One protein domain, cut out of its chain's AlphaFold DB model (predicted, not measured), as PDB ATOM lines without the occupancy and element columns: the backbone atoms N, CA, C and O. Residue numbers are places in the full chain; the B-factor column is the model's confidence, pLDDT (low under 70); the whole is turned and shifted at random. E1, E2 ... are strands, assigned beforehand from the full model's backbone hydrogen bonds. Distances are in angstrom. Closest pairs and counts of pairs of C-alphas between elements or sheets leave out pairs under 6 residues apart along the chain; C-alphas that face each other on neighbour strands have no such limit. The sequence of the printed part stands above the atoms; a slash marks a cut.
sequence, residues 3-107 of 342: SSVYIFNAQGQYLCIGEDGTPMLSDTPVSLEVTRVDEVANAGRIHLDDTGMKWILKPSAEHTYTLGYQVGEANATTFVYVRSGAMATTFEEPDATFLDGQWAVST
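AT A GLANCE: This is residues 3 to 107 of the 342 residues of an uncharacterized protein of Prevotella sp (UniProt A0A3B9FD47). A small closed barrel of six antiparallel strands, E1, E4, E5, E6, E7 and E10, has two hairpins on one side of it: E8 and E9, which extend the barrel's sheet from E7, and E2 and E3, a separate two-stranded sheet next to E1. The two hairpins come near each other through E3 and E9, where the C-alphas of Leu 25 and Met 87 are 7.0 A apart. The printed part has 105 residues with ten named strands, E1 to E10 in order along the chain, and no named helix; its class is all strand, and 53 residues are in named elements. It is compact, with a radius of gyration of the C-alphas of 12.6 A, and rounded, with spans of 33 by 26 by 23 A.

IN THESE COORDINATES: E1, residues 3 to 9, begins with C-alpha 3 at (-7.827, 4.096, -12.913) and is 19.2 A long. E2 is residues 14 to 17, E3 residues 23 to 26, E4 residues 32 to 36 and E5 residues 45 to 47. E6, residues 53 to 59, is 19.6 A long. E7, residues 64 to 71, is the longest strand, 23.4 A, from C-alpha 64 at (-5.877, 3.223, 4.683). E8 is residues 78 to 83, 15.6 A, and E9 residues 86 to 90, 13.4 A. E10, residues 103 to 106, ends with C-alpha 106 at (-2.778, 7.171, -4.370).

HOW THE PARTS SIT: E1 pairs with E4 over residues 3 to 5, N 5 and O 32 being 2.9 A apart, and with E10 over residues 6 to 9, N 8 and O 104 being 3.0 A apart. E2 and E3 form a hairpin, with N 16 and O 24 at 3.0 A; the closest C-alphas of E1 and E2 are those of Phe 8 and Tyr 14, 4.2 A. E4 to E9 form a meander, each strand the antiparallel neighbour of the one before: N 47 and O 35 are 2.9 A apart, N 46 and O 55 2.9 A, N 56 and O 68 2.8 A, N 69 and O 78 2.8 A, and N 81 and O 88 3.0 A. E10 and E8 lie on one side of E7, E6 on the other side. N 65 and O 103 are 2.7 A apart, and E7 to E10 form a Greek key, a three-strand meander whose first strand also pairs with the fourth strand. The closest C-alphas of E3 and E9 are those of Leu 25 and Met 87, 7.0 A.

THE WHOLE: The C-alphas farthest apart, of Val 40 and Ser 84, are 36.9 A apart. The printed part has no cut. The link from E9 to E10, residues 91 to 102, is long. Mean pLDDT of the printed part is 85.6; residues 38 to 44 and 49 to 52 are under 70.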
ATOM      1  N   SER A   3      -8.616   3.047 -13.550       80.44
ATOM      2  CA  SER A   3      -7.827   4.096 -12.913       80.44
ATOM      3  C   SER A   3      -6.458   3.534 -12.574       80.44
ATOM      4  O   SER A   3      -6.376   2.507 -11.904       80.44
ATOM      5  N   SER A   4      -5.407   4.226 -13.004       88.12
ATOM      6  CA  SER A   4      -4.046   3.962 -12.557       88.12
ATOM      7  C   SER A   4      -3.901   4.443 -11.113       88.12
ATOM      8  O   SER A   4      -4.221   5.592 -10.793       88.12
ATOM      9  N   VAL A   5      -3.479   3.547 -10.224       91.31
ATOM     10  CA  VAL A   5      -3.225   3.862  -8.816       91.31
ATOM     11  C   VAL A   5      -1.947   3.188  -8.346       91.31
ATOM     12  O   VAL A   5      -1.464   2.227  -8.934       91.31
ATOM     13  N   TYR A   6      -1.454   3.651  -7.214       91.88
ATOM     14  CA  TYR A   6      -0.345   3.069  -6.491       91.88
ATOM     15  C   TYR A   6      -0.856   2.612  -5.136       91.88
ATOM     16  O   TYR A   6      -1.471   3.397  -4.409       91.88
ATOM     17  N   ILE A   7      -0.606   1.349  -4.810       94.00
ATOM     18  CA  ILE A   7      -0.970   0.745  -3.529       94.00
ATOM     19  C   ILE A   7       0.331   0.488  -2.776       94.00
ATOM     20  O   ILE A   7       1.218  -0.161  -3.319       94.00
ATOM     21  N   PHE A   8       0.481   1.014  -1.564       92.81
ATOM     22  CA  PHE A   8       1.740   0.921  -0.818       92.81
ATOM     23  C   PHE A   8       1.515   0.805   0.684       92.81
ATOM     24  O   PHE A   8       0.475   1.202   1.205       92.81
ATOM     25  N   ASN A   9       2.482   0.221   1.379       90.75
ATOM     26  CA  ASN A   9       2.423   0.019   2.820       90.75
ATOM     27  C   ASN A   9       3.032   1.208   3.588       90.75
ATOM     28  O   ASN A   9       3.661   2.099   3.012       90.75
ATOM     29  N   ALA A  10       2.908   1.193   4.917       81.19
ATOM     30  CA  ALA A  10       3.481   2.222   5.792       81.19
ATOM     31  C   ALA A  10       5.022   2.328   5.732       81.19
ATOM     32  O   ALA A  10       5.589   3.331   6.161       81.19
ATOM     33  N   GLN A  11       5.711   1.313   5.201       80.50
ATOM     34  CA  GLN A  11       7.165   1.320   5.023       80.50
ATOM     35  C   GLN A  11       7.573   2.030   3.719       80.50
ATOM     36  O   GLN A  11       8.730   2.411   3.580       80.50
ATOM     37  N   GLY A  12       6.623   2.327   2.822       81.88
ATOM     38  CA  GLY A  12       6.867   2.948   1.517       81.88
ATOM     39  C   GLY A  12       7.113   1.945   0.392       81.88
ATOM     40  O   GLY A  12       7.545   2.345  -0.681       81.88
ATOM     41  N   GLN A  13       6.841   0.658   0.623       89.31
ATOM     42  CA  GLN A  13       6.957  -0.369  -0.409       89.31
ATOM     43  C   GLN A  13       5.632  -0.501  -1.153       89.31
ATOM     44  O   GLN A  13       4.555  -0.504  -0.545       89.31
ATOM     45  N   TYR A  14       5.718  -0.642  -2.466       92.75
ATOM     46  CA  TYR A  14       4.589  -0.719  -3.375       92.75
ATOM     47  C   TYR A  14       4.168  -2.164  -3.606       92.75
ATOM     48  O   TYR A  14       5.000  -3.066  -3.704       92.75
ATOM     49  N   LEU A  15       2.861  -2.376  -3.726       95.00
ATOM     50  CA  LEU A  15       2.301  -3.612  -4.238       95.00
ATOM     51  C   LEU A  15       2.648  -3.734  -5.722       95.00
ATOM     52  O   LEU A  15       2.351  -2.841  -6.517       95.00
ATOM     53  N   CYS A  16       3.192  -4.878  -6.101       92.88
ATOM     54  CA  CYS A  16       3.232  -5.329  -7.480       92.88
ATOM     55  C   CYS A  16       2.618  -6.725  -7.589       92.88
ATOM     56  O   CYS A  16       2.454  -7.428  -6.589       92.88
ATOM     57  N   ILE A  17       2.228  -7.101  -8.803       90.31
ATOM     58  CA  ILE A  17       1.582  -8.384  -9.083       90.31
ATOM     59  C   ILE A  17       2.585  -9.264  -9.829       90.31
ATOM     60  O   ILE A  17       3.142  -8.844 -10.845       90.31
ATOM     61  N   GLY A  18       2.851 -10.455  -9.294       87.81
ATOM     62  CA  GLY A  18       3.720 -11.448  -9.922       87.81
ATOM     63  C   GLY A  18       3.130 -12.014 -11.208       87.81
ATOM     64  O   GLY A  18       1.935 -11.899 -11.469       87.81
ATOM     65  N   GLU A  19       3.967 -12.677 -12.010       85.25
ATOM     66  CA  GLU A  19       3.522 -13.348 -13.245       85.25
ATOM     67  C   GLU A  19       2.430 -14.403 -12.985       85.25
ATOM     68  O   GLU A  19       1.613 -14.687 -13.858       85.25
ATOM     69  N   ASP A  20       2.404 -14.970 -11.777       82.81
ATOM     70  CA  ASP A  20       1.410 -15.937 -11.309       82.81
ATOM     71  C   ASP A  20       0.191 -15.293 -10.620       82.81
ATOM     72  O   ASP A  20      -0.653 -16.003 -10.069       82.81
ATOM     73  N   GLY A  21       0.095 -13.961 -10.636       83.62
ATOM     74  CA  GLY A  21      -0.972 -13.195  -9.996       83.62
ATOM     75  C   GLY A  21      -0.788 -12.988  -8.492       83.62
ATOM     76  O   GLY A  21      -1.650 -12.391  -7.856       83.62
ATOM     77  N   THR A  22       0.291 -13.479  -7.877       86.31
ATOM     78  CA  THR A  22       0.493 -13.329  -6.427       86.31
ATOM     79  C   THR A  22       0.978 -11.923  -6.048       86.31
ATOM     80  O   THR A  22       1.635 -11.256  -6.852       86.31
ATOM     81  N   PRO A  23       0.663 -11.427  -4.832       91.25
ATOM     82  CA  PRO A  23       1.190 -10.146  -4.370       91.25
ATOM     83  C   PRO A  23       2.711 -10.223  -4.177       91.25
ATOM     84  O   PRO A  23       3.236 -11.196  -3.635       91.25
ATOM     85  N   MET A  24       3.405  -9.159  -4.565       93.25
ATOM     86  CA  MET A  24       4.833  -8.943  -4.343       93.25
ATOM     87  C   MET A  24       5.088  -7.503  -3.868       93.25
ATOM     88  O   MET A  24       4.207  -6.643  -3.946       93.25
ATOM     89  N   LEU A  25       6.292  -7.250  -3.343       94.19
ATOM     90  CA  LEU A  25       6.737  -5.916  -2.933       94.19
ATOM     91  C   LEU A  25       7.745  -5.351  -3.925       94.19
ATOM     92  O   LEU A  25       8.592  -6.072  -4.450       94.19
ATOM     93  N   SER A  26       7.668  -4.041  -4.118       91.56
ATOM     94  CA  SER A  26       8.624  -3.247  -4.874       91.56
ATOM     95  C   SER A  26       9.047  -2.038  -4.049       91.56
ATOM     96  O   SER A  26       8.199  -1.317  -3.528       91.56
ATOM     97  N   ASP A  27      10.352  -1.784  -3.969       87.38
ATOM     98  CA  ASP A  27      10.882  -0.571  -3.334       87.38
ATOM     99  C   ASP A  27      10.821   0.646  -4.280       87.38
ATOM    100  O   ASP A  27      11.019   1.780  -3.859       87.38
ATOM    101  N   THR A  28      10.497   0.424  -5.558       86.69
ATOM    102  CA  THR A  28      10.205   1.482  -6.537       86.69
ATOM    103  C   THR A  28       8.699   1.610  -6.789       86.69
ATOM    104  O   THR A  28       8.004   0.587  -6.747       86.69
ATOM    105  N   PRO A  29       8.178   2.807  -7.118       87.75
ATOM    106  CA  PRO A  29       6.770   2.998  -7.461       87.75
ATOM    107  C   PRO A  29       6.272   2.058  -8.568       87.75
ATOM    108  O   PRO A  29       6.872   1.973  -9.639       87.75
ATOM    109  N   VAL A  30       5.141   1.384  -8.326       90.25
ATOM    110  CA  VAL A  30       4.459   0.528  -9.313       90.25
ATOM    111  C   VAL A  30       3.015   0.977  -9.483       90.25
ATOM    112  O   VAL A  30       2.219   0.942  -8.545       90.25
ATOM    113  N   SER A  31       2.703   1.406 -10.701       90.88
ATOM    114  CA  SER A  31       1.356   1.767 -11.130       90.88
ATOM    115  C   SER A  31       0.553   0.504 -11.450       90.88
ATOM    116  O   SER A  31       1.028  -0.371 -12.178       90.88
ATOM    117  N   LEU A  32      -0.656   0.412 -10.903       90.75
ATOM    118  CA  LEU A  32      -1.604  -0.675 -11.116       90.75
ATOM    119  C   LEU A  32      -2.869  -0.123 -11.768       90.75
ATOM    120  O   LEU A  32      -3.466   0.839 -11.282       90.75
ATOM    121  N   GLU A  33      -3.298  -0.762 -12.850       88.56
ATOM    122  CA  GLU A  33      -4.562  -0.446 -13.507       88.56
ATOM    123  C   GLU A  33      -5.706  -1.126 -12.759       88.56
ATOM    124  O   GLU A  33      -5.804  -2.351 -12.712       88.56
ATOM    125  N   VAL A  34      -6.583  -0.324 -12.159       84.94
ATOM    126  CA  VAL A  34      -7.650  -0.824 -11.292       84.94
ATOM    127  C   VAL A  34      -9.000  -0.632 -11.944       84.94
ATOM    128  O   VAL A  34      -9.398   0.486 -12.278       84.94
ATOM    129  N   THR A  35      -9.757  -1.722 -12.043       82.94
ATOM    130  CA  THR A  35     -11.171  -1.675 -12.428       82.94
ATOM    131  C   THR A  35     -12.041  -2.095 -11.252       82.94
ATOM    132  O   THR A  35     -11.878  -3.184 -10.702       82.94
ATOM    133  N   ARG A  36     -12.986  -1.233 -10.854       74.44
ATOM    134  CA  ARG A  36     -13.992  -1.588  -9.843       74.44
ATOM    135  C   ARG A  36     -14.954  -2.636 -10.386       74.44
ATOM    136  O   ARG A  36     -15.386  -2.539 -11.534       74.44
ATOM    137  N   VAL A  37     -15.318  -3.586  -9.530       72.69
ATOM    138  CA  VAL A  37     -16.315  -4.609  -9.846       72.69
ATOM    139  C   VAL A  37     -17.664  -4.184  -9.277       72.69
ATOM    140  O   VAL A  37     -17.794  -3.987  -8.067       72.69
ATOM    141  N   ASP A  38     -18.668  -4.054 -10.143       61.34
ATOM    142  CA  ASP A  38     -20.052  -3.820  -9.728       61.34
ATOM    143  C   ASP A  38     -20.655  -5.141  -9.223       61.34
ATOM    144  O   ASP A  38     -21.247  -5.911  -9.977       61.34
ATOM    145  N   GLU A  39     -20.488  -5.424  -7.932       60.06
ATOM    146  CA  GLU A  39     -21.138  -6.553  -7.264       60.06
ATOM    147  C   GLU A  39     -22.189  -6.097  -6.247       60.06
ATOM    148  O   GLU A  39     -22.068  -5.071  -5.573       60.06
ATOM    149  N   VAL A  40     -23.237  -6.910  -6.106       50.53
ATOM    150  CA  VAL A  40     -24.277  -6.708  -5.099       50.53
ATOM    151  C   VAL A  40     -23.725  -7.169  -3.742       50.53
ATOM    152  O   VAL A  40     -23.557  -8.363  -3.527       50.53
ATOM    153  N   ALA A  41     -23.505  -6.197  -2.847       47.53
ATOM    154  CA  ALA A  41     -23.036  -6.277  -1.450       47.53
ATOM    155  C   ALA A  41     -21.518  -6.063  -1.206       47.53
ATOM    156  O   ALA A  41     -20.720  -6.985  -1.284       47.53
ATOM    157  N   ASN A  42     -21.157  -4.830  -0.813       50.28
ATOM    158  CA  ASN A  42     -20.126  -4.421   0.170       50.28
ATOM    159  C   ASN A  42     -18.803  -5.218   0.306       50.28
ATOM    160  O   ASN A  42     -18.247  -5.279   1.402       50.28
ATOM    161  N   ALA A  43     -18.248  -5.788  -0.763       61.88
ATOM    162  CA  ALA A  43     -16.992  -6.541  -0.668       61.88
ATOM    163  C   ALA A  43     -15.719  -5.725  -0.965       61.88
ATOM    164  O   ALA A  43     -14.638  -6.210  -0.655       61.88
ATOM    165  N   GLY A  44     -15.809  -4.522  -1.554       66.44
ATOM    166  CA  GLY A  44     -14.620  -3.726  -1.922       66.44
ATOM    167  C   GLY A  44     -13.753  -4.368  -3.018       66.44
ATOM    168  O   GLY A  44     -12.544  -4.171  -3.048       66.44
ATOM    169  N   ARG A  45     -14.350  -5.193  -3.889       77.50
ATOM    170  CA  ARG A  45     -13.624  -5.952  -4.916       77.50
ATOM    171  C   ARG A  45     -13.107  -5.073  -6.053       77.50
ATOM    172  O   ARG A  45     -13.800  -4.170  -6.530       77.50
ATOM    173  N   ILE A  46     -11.906  -5.400  -6.515       75.50
ATOM    174  CA  ILE A  46     -11.220  -4.763  -7.637       75.50
ATOM    175  C   ILE A  46     -10.558  -5.824  -8.524       75.50
ATOM    176  O   ILE A  46     -10.252  -6.926  -8.068       75.50
ATOM    177  N   HIS A  47     -10.324  -5.486  -9.788       76.69
ATOM    178  CA  HIS A  47      -9.411  -6.223 -10.660       76.69
ATOM    179  C   HIS A  47      -8.092  -5.461 -10.764       76.69
ATOM    180  O   HIS A  47      -8.119  -4.264 -11.058       76.69
ATOM    181  N   LEU A  48      -6.984  -6.163 -10.507       74.94
ATOM    182  CA  LEU A  48      -5.606  -5.681 -10.676       74.94
ATOM    183  C   LEU A  48      -4.857  -6.424 -11.797       74.94
ATOM    184  O   LEU A  48      -3.813  -5.958 -12.242       74.94
ATOM    185  N   ASP A  49      -5.372  -7.577 -12.237       69.88
ATOM    186  CA  ASP A  49      -4.762  -8.444 -13.243       69.88
ATOM    187  C   ASP A  49      -5.820  -9.288 -13.982       69.88
ATOM    188  O   ASP A  49      -6.983  -9.358 -13.570       69.88
ATOM    189  N   ASP A  50      -5.386  -9.953 -15.056       63.91
ATOM    190  CA  ASP A  50      -6.193 -10.884 -15.858       63.91
ATOM    191  C   ASP A  50      -5.970 -12.366 -15.468       63.91
ATOM    192  O   ASP A  50      -6.424 -13.278 -16.161       63.91
ATOM    193  N   THR A  51      -5.264 -12.644 -14.365       66.81
ATOM    194  CA  THR A  51      -4.840 -14.003 -13.959       66.81
ATOM    195  C   THR A  51      -5.944 -14.814 -13.271       66.81
ATOM    196  O   THR A  51      -5.776 -16.002 -12.990       66.81
ATOM    197  N   GLY A  52      -7.102 -14.197 -13.020       69.31
ATOM    198  CA  GLY A  52      -8.237 -14.822 -12.335       69.31
ATOM    199  C   GLY A  52      -8.204 -14.678 -10.810       69.31
ATOM    200  O   GLY A  52      -9.013 -15.306 -10.122       69.31
ATOM    201  N   MET A  53      -7.303 -13.847 -10.275       80.44
ATOM    202  CA  MET A  53      -7.341 -13.405  -8.883       80.44
ATOM    203  C   MET A  53      -8.472 -12.396  -8.656       80.44
ATOM    204  O   MET A  53      -8.662 -11.446  -9.418       80.44
ATOM    205  N   LYS A  54      -9.230 -12.582  -7.569       84.94
ATOM    206  CA  LYS A  54     -10.238 -11.609  -7.117       84.94
ATOM    207  C   LYS A  54      -9.633 -10.777  -5.994       84.94
ATOM    208  O   LYS A  54      -9.543 -11.253  -4.862       84.94
ATOM    209  N   TRP A  55      -9.228  -9.551  -6.308       89.06
ATOM    210  CA  TRP A  55      -8.634  -8.630  -5.344       89.06
ATOM    211  C   TRP A  55      -9.704  -7.880  -4.560       89.06
ATOM    212  O   TRP A  55     -10.796  -7.592  -5.050       89.06
ATOM    213  N   ILE A  56      -9.391  -7.584  -3.307       89.50
ATOM    214  CA  ILE A  56     -10.271  -6.941  -2.342       89.50
ATOM    215  C   ILE A  56      -9.479  -5.826  -1.675       89.50
ATOM    216  O   ILE A  56      -8.433  -6.071  -1.078       89.50
ATOM    217  N   LEU A  57     -10.009  -4.611  -1.751       91.12
ATOM    218  CA  LEU A  57      -9.482  -3.447  -1.067       91.12
ATOM    219  C   LEU A  57     -10.606  -2.838  -0.224       91.12
ATOM    220  O   LEU A  57     -11.561  -2.266  -0.756       91.12
ATOM    221  N   LYS A  58     -10.521  -2.988   1.099       90.88
ATOM    222  CA  LYS A  58     -11.562  -2.515   2.019       90.88
ATOM    223  C   LYS A  58     -11.055  -1.342   2.846       90.88
ATOM    224  O   LYS A  58      -9.967  -1.454   3.398       90.88
ATOM    225  N   PRO A  59     -11.818  -0.243   2.968       91.75
ATOM    226  CA  PRO A  59     -11.471   0.838   3.886       91.75
ATOM    227  C   PRO A  59     -11.264   0.299   5.306       91.75
ATOM    228  O   PRO A  59     -12.075  -0.503   5.768       91.75
ATOM    229  N   SER A  60     -10.202   0.736   5.984       91.94
ATOM    230  CA  SER A  60      -9.852   0.265   7.330       91.94
ATOM    231  C   SER A  60      -9.747   1.424   8.321       91.94
ATOM    232  O   SER A  60     -10.649   1.601   9.141       91.94
ATOM    233  N   ALA A  61      -8.711   2.259   8.209       88.50
ATOM    234  CA  ALA A  61      -8.574   3.509   8.952       88.50
ATOM    235  C   ALA A  61      -8.633   4.716   8.003       88.50
ATOM    236  O   ALA A  61      -8.876   4.587   6.800       88.50
ATOM    237  N   GLU A  62      -8.440   5.917   8.548       87.00
ATOM    238  CA  GLU A  62      -8.347   7.131   7.743       87.00
ATOM    239  C   GLU A  62      -7.216   6.994   6.710       87.00
ATOM    240  O   GLU A  62      -6.070   6.716   7.053       87.00
ATOM    241  N   HIS A  63      -7.569   7.147   5.432       87.88
ATOM    242  CA  HIS A  63      -6.674   6.997   4.278       87.88
ATOM    243  C   HIS A  63      -6.014   5.617   4.087       87.88
ATOM    244  O   HIS A  63      -5.169   5.485   3.199       87.88
ATOM    245  N   THR A  64      -6.424   4.581   4.829       92.38
ATOM    246  CA  THR A  64      -5.877   3.223   4.683       92.38
ATOM    247  C   THR A  64      -6.933   2.168   4.375       92.38
ATOM    248  O   THR A  64      -8.137   2.332   4.590       92.38
ATOM    249  N   TYR A  65      -6.446   1.041   3.871       94.44
ATOM    250  CA  TYR A  65      -7.224  -0.096   3.427       94.44
ATOM    251  C   TYR A  65      -6.581  -1.404   3.895       94.44
ATOM    252  O   TYR A  65      -5.356  -1.499   3.991       94.44
ATOM    253  N   THR A  66      -7.395  -2.436   4.108       95.62
ATOM    254  CA  THR A  66      -6.914  -3.821   4.105       95.62
ATOM    255  C   THR A  66      -6.885  -4.331   2.667       95.62
ATOM    256  O   THR A  66      -7.790  -4.062   1.870       95.62
ATOM    257  N   LEU A  67      -5.826  -5.066   2.329       95.44
ATOM    258  CA  LEU A  67      -5.642  -5.687   1.022       95.44
ATOM    259  C   LEU A  67      -5.822  -7.195   1.160       95.44
ATOM    260  O   LEU A  67      -5.193  -7.819   2.012       95.44
ATOM    261  N   GLY A  68      -6.649  -7.795   0.315       93.62
ATOM    262  CA  GLY A  68      -6.788  -9.241   0.247       93.62
ATOM    263  C   GLY A  68      -7.048  -9.741  -1.162       93.62
ATOM    264  O   GLY A  68      -7.360  -8.969  -2.066       93.62
ATOM    265  N   TYR A  69      -6.921 -11.047  -1.347       90.81
ATOM    266  CA  TYR A  69      -7.163 -11.711  -2.618       90.81
ATOM    267  C   TYR A  69      -7.808 -13.087  -2.420       90.81
ATOM    268  O   TYR A  69      -7.725 -13.694  -1.349       90.81
ATOM    269  N   GLN A  70      -8.475 -13.572  -3.466       88.19
ATOM    270  CA  GLN A  70      -9.005 -14.932  -3.568       88.19
ATOM    271  C   GLN A  70      -8.475 -15.580  -4.847       88.19
ATOM    272  O   GLN A  70      -8.483 -14.961  -5.913       88.19
ATOM    273  N   VAL A  71      -8.043 -16.835  -4.742       80.56
ATOM    274  CA  VAL A  71      -7.542 -17.614  -5.880       80.56
ATOM    275  C   VAL A  71      -8.713 -18.337  -6.554       80.56
ATOM    276  O   VAL A  71      -9.322 -19.226  -5.956       80.56
ATOM    277  N   GLY A  72      -9.038 -17.969  -7.796       75.38
ATOM    278  CA  GLY A  72     -10.111 -18.590  -8.577       75.38
ATOM    279  C   GLY A  72     -11.498 -18.462  -7.927       75.38
ATOM    280  O   GLY A  72     -11.966 -17.364  -7.628       75.38
ATOM    281  N   GLU A  73     -12.171 -19.597  -7.702       70.31
ATOM    282  CA  GLU A  73     -13.491 -19.669  -7.043       70.31
ATOM    283  C   GLU A  73     -13.406 -19.970  -5.536       70.31
ATOM    284  O   GLU A  73     -14.366 -20.444  -4.925       70.31
ATOM    285  N   ALA A  74     -12.245 -19.741  -4.913       71.38
ATOM    286  CA  ALA A  74     -12.100 -19.910  -3.474       71.38
ATOM    287  C   ALA A  74     -13.024 -18.953  -2.700       71.38
ATOM    288  O   ALA A  74     -13.089 -17.757  -2.974       71.38
ATOM    289  N   ASN A  75     -13.694 -19.481  -1.671       72.44
ATOM    290  CA  ASN A  75     -14.567 -18.689  -0.798       72.44
ATOM    291  C   ASN A  75     -13.803 -17.945   0.311       72.44
ATOM    292  O   ASN A  75     -14.364 -17.052   0.944       72.44
ATOM    293  N   ALA A  76     -12.556 -18.336   0.589       84.12
ATOM    294  CA  ALA A  76     -11.741 -17.743   1.642       84.12
ATOM    295  C   ALA A  76     -10.882 -16.604   1.081       84.12
ATOM    296  O   ALA A  76     -10.216 -16.775   0.062       84.12
ATOM    297  N   THR A  77     -10.892 -15.462   1.765       90.06
ATOM    298  CA  THR A  77     -10.009 -14.331   1.467       90.06
ATOM    299  C   THR A  77      -8.700 -14.481   2.223       90.06
ATOM    300  O   THR A  77      -8.696 -14.718   3.430       90.06
ATOM    301  N   THR A  78      -7.599 -14.305   1.507       92.88
ATOM    302  CA  THR A  78      -6.266 -14.178   2.080       92.88
ATOM    303  C   THR A  78      -5.905 -12.700   2.118       92.88
ATOM    304  O   THR A  78      -5.864 -12.053   1.077       92.88
ATOM    305  N   PHE A  79      -5.674 -12.152   3.307       95.06
ATOM    306  CA  PHE A  79      -5.251 -10.769   3.499       95.06
ATOM    307  C   PHE A  79      -3.733 -10.659   3.526       95.06
ATOM    308  O   PHE A  79      -3.051 -11.528   4.071       95.06
ATOM    309  N   VAL A  80      -3.226  -9.576   2.949       95.94
ATOM    310  CA  VAL A  80      -1.806  -9.278   2.779       95.94
ATOM    311  C   VAL A  80      -1.389  -8.226   3.796       95.94
ATOM    312  O   VAL A  80      -2.019  -7.175   3.918       95.94
ATOM    313  N   TYR A  81      -0.298  -8.491   4.502       95.75
ATOM    314  CA  TYR A  81       0.338  -7.539   5.406       95.75
ATOM    315  C   TYR A  81       1.854  -7.590   5.233       95.75
ATOM    316  O   TYR A  81       2.393  -8.528   4.640       95.75
ATOM    317  N   VAL A  82       2.552  -6.582   5.747       93.88
ATOM    318  CA  VAL A  82       4.010  -6.507   5.689       93.88
ATOM    319  C   VAL A  82       4.571  -6.394   7.085       93.88
ATOM    320  O   VAL A  82       4.259  -5.460   7.810       93.88
ATOM    321  N   ARG A  83       5.447  -7.329   7.445       89.62
ATOM    322  CA  ARG A  83       6.107  -7.351   8.746       89.62
ATOM    323  C   ARG A  83       7.606  -7.424   8.547       89.62
ATOM    324  O   ARG A  83       8.100  -8.325   7.874       89.62
ATOM    325  N   SER A  84       8.325  -6.477   9.141       86.12
ATOM    326  CA  SER A  84       9.788  -6.391   9.022       86.12
ATOM    327  C   SER A  84      10.278  -6.379   7.560       86.12
ATOM    328  O   SER A  84      11.198  -7.117   7.218       86.12
ATOM    329  N   GLY A  85       9.630  -5.600   6.684       85.62
ATOM    330  CA  GLY A  85       9.962  -5.501   5.253       85.62
ATOM    331  C   GLY A  85       9.576  -6.705   4.392       85.62
ATOM    332  O   GLY A  85       9.786  -6.676   3.181       85.62
ATOM    333  N   ALA A  86       9.014  -7.762   4.984       91.38
ATOM    334  CA  ALA A  86       8.621  -8.971   4.277       91.38
ATOM    335  C   ALA A  86       7.100  -9.079   4.163       91.38
ATOM    336  O   ALA A  86       6.362  -8.855   5.127       91.38
ATOM    337  N   MET A  87       6.639  -9.475   2.979       93.81
ATOM    338  CA  MET A  87       5.235  -9.772   2.747       93.81
ATOM    339  C   MET A  87       4.824 -11.058   3.465       93.81
ATOM    340  O   MET A  87       5.539 -12.060   3.453       93.81
ATOM    341  N   ALA A  88       3.643 -11.029   4.066       94.25
ATOM    342  CA  ALA A  88       3.028 -12.164   4.723       94.25
ATOM    343  C   ALA A  88       1.510 -12.147   4.515       94.25
ATOM    344  O   ALA A  88       0.923 -11.160   4.065       94.25
ATOM    345  N   THR A  89       0.869 -13.268   4.847       94.69
ATOM    346  CA  THR A  89      -0.566 -13.454   4.633       94.69
ATOM    347  C   THR A  89      -1.281 -13.981   5.867       94.69
ATOM    348  O   THR A  89      -0.705 -14.727   6.660       94.69
ATOM    349  N   THR A  90      -2.557 -13.638   6.009       94.56
ATOM    350  CA  THR A  90      -3.448 -14.127   7.068       94.56
ATOM    351  C   THR A  90      -4.854 -14.373   6.515       94.56
ATOM    352  O   THR A  90      -5.224 -13.832   5.477       94.56
ATOM    353  N   PHE A  91      -5.643 -15.208   7.189       93.06
ATOM    354  CA  PHE A  91      -7.067 -15.396   6.877       93.06
ATOM    355  C   PHE A  91      -7.978 -14.481   7.704       93.06
ATOM    356  O   PHE A  91      -9.146 -14.305   7.365       93.06
ATOM    357  N   GLU A  92      -7.453 -13.909   8.788       93.94
ATOM    358  CA  GLU A  92      -8.149 -12.916   9.603       93.94
ATOM    359  C   GLU A  92      -7.871 -11.518   9.049       93.94
ATOM    360  O   GLU A  92      -6.717 -11.167   8.814       93.94
ATOM    361  N   GLU A  93      -8.925 -10.737   8.812       95.06
ATOM    362  CA  GLU A  93      -8.788  -9.371   8.309       95.06
ATOM    363  C   GLU A  93      -8.025  -8.503   9.327       95.06
ATOM    364  O   GLU A  93      -8.416  -8.478  10.496       95.06
ATOM    365  N   PRO A  94      -6.950  -7.801   8.919       96.00
ATOM    366  CA  PRO A  94      -6.206  -6.922   9.813       96.00
ATOM    367  C   PRO A  94      -7.079  -5.862  10.490       96.00
ATOM    368  O   PRO A  94      -7.814  -5.130   9.827       96.00
ATOM    369  N   ASP A  95      -6.938  -5.735  11.809       95.19
ATOM    370  CA  ASP A  95      -7.525  -4.624  12.555       95.19
ATOM    371  C   ASP A  95      -6.851  -3.295  12.169       95.19
ATOM    372  O   ASP A  95      -5.655  -3.252  11.867       95.19
ATOM    373  N   ALA A  96      -7.606  -2.197  12.223       92.81
ATOM    374  CA  ALA A  96      -7.119  -0.854  11.902       92.81
ATOM    375  C   ALA A  96      -5.897  -0.428  12.744       92.81
ATOM    376  O   ALA A  96      -5.083   0.377  12.298       92.81
ATOM    377  N   THR A  97      -5.740  -0.978  13.953       91.88
ATOM    378  CA  THR A  97      -4.591  -0.710  14.834       91.88
ATOM    379  C   THR A  97      -3.329  -1.489  14.453       91.88
ATOM    380  O   THR A  97      -2.232  -1.144  14.901       91.88
ATOM    381  N   PHE A  98      -3.440  -2.516  13.606       92.31
ATOM    382  CA  PHE A  98      -2.300  -3.274  13.101       92.31
ATOM    383  C   PHE A  98      -1.725  -2.604  11.850       92.31
ATOM    384  O   PHE A  98      -2.072  -2.962  10.726       92.31
ATOM    385  N   LEU A  99      -0.831  -1.630  12.056       88.50
ATOM    386  CA  LEU A  99      -0.253  -0.783  10.998       88.50
ATOM    387  C   LEU A  99       0.425  -1.569   9.862       88.50
ATOM    388  O   LEU A  99       0.327  -1.178   8.703       88.50
ATOM    389  N   ASP A 100       1.046  -2.702  10.178       92.19
ATOM    390  CA  ASP A 100       1.671  -3.621   9.215       92.19
ATOM    391  C   ASP A 100       0.662  -4.198   8.196       92.19
ATOM    392  O   ASP A 100       1.039  -4.604   7.097       92.19
ATOM    393  N   GLY A 101      -0.630  -4.244   8.543       94.00
ATOM    394  CA  GLY A 101      -1.719  -4.684   7.666       94.00
ATOM    395  C   GLY A 101      -2.425  -3.561   6.908       94.00
ATOM    396  O   GLY A 101      -3.415  -3.833   6.229       94.00
ATOM    397  N   GLN A 102      -1.949  -2.321   7.036       94.31
ATOM    398  CA  GLN A 102      -2.573  -1.139   6.449       94.31
ATOM    399  C   GLN A 102      -1.869  -0.721   5.156       94.31
ATOM    400  O   GLN A 102      -0.650  -0.550   5.113       94.31
ATOM    401  N   TRP A 103      -2.666  -0.508   4.111       94.56
ATOM    402  CA  TRP A 103      -2.219  -0.075   2.790       94.56
ATOM    403  C   TRP A 103      -2.836   1.273   2.429       94.56
ATOM    404  O   TRP A 103      -4.020   1.495   2.663       94.56
ATOM    405  N   ALA A 104      -2.063   2.168   1.832       93.19
ATOM    406  CA  ALA A 104      -2.542   3.418   1.262       93.19
ATOM    407  C   ALA A 104      -2.754   3.277  -0.249       93.19
ATOM    408  O   ALA A 104      -2.114   2.451  -0.902       93.19
ATOM    409  N   VAL A 105      -3.643   4.107  -0.802       91.50
ATOM    410  CA  VAL A 105      -3.894   4.192  -2.247       91.50
ATOM    411  C   VAL A 105      -3.792   5.635  -2.713       91.50
ATOM    412  O   VAL A 105      -4.431   6.525  -2.150       91.50
ATOM    413  N   SER A 106      -3.014   5.856  -3.769       89.25
ATOM    414  CA  SER A 106      -2.778   7.171  -4.370       89.25
ATOM    415  C   SER A 106      -2.895   7.101  -5.889       89.25
ATOM    416  O   SER A 106      -2.558   6.085  -6.483       89.25
ATOM    417  N   THR A 107      -3.319   8.186  -6.535       86.69
ATOM    418  CA  THR A 107      -3.232   8.350  -8.000       86.69
ATOM    419  C   THR A 107      -1.873   8.893  -8.449       86.69
ATOM    420  O   THR A 107      -1.600   8.963  -9.638       86.69
TER     421      THR A 107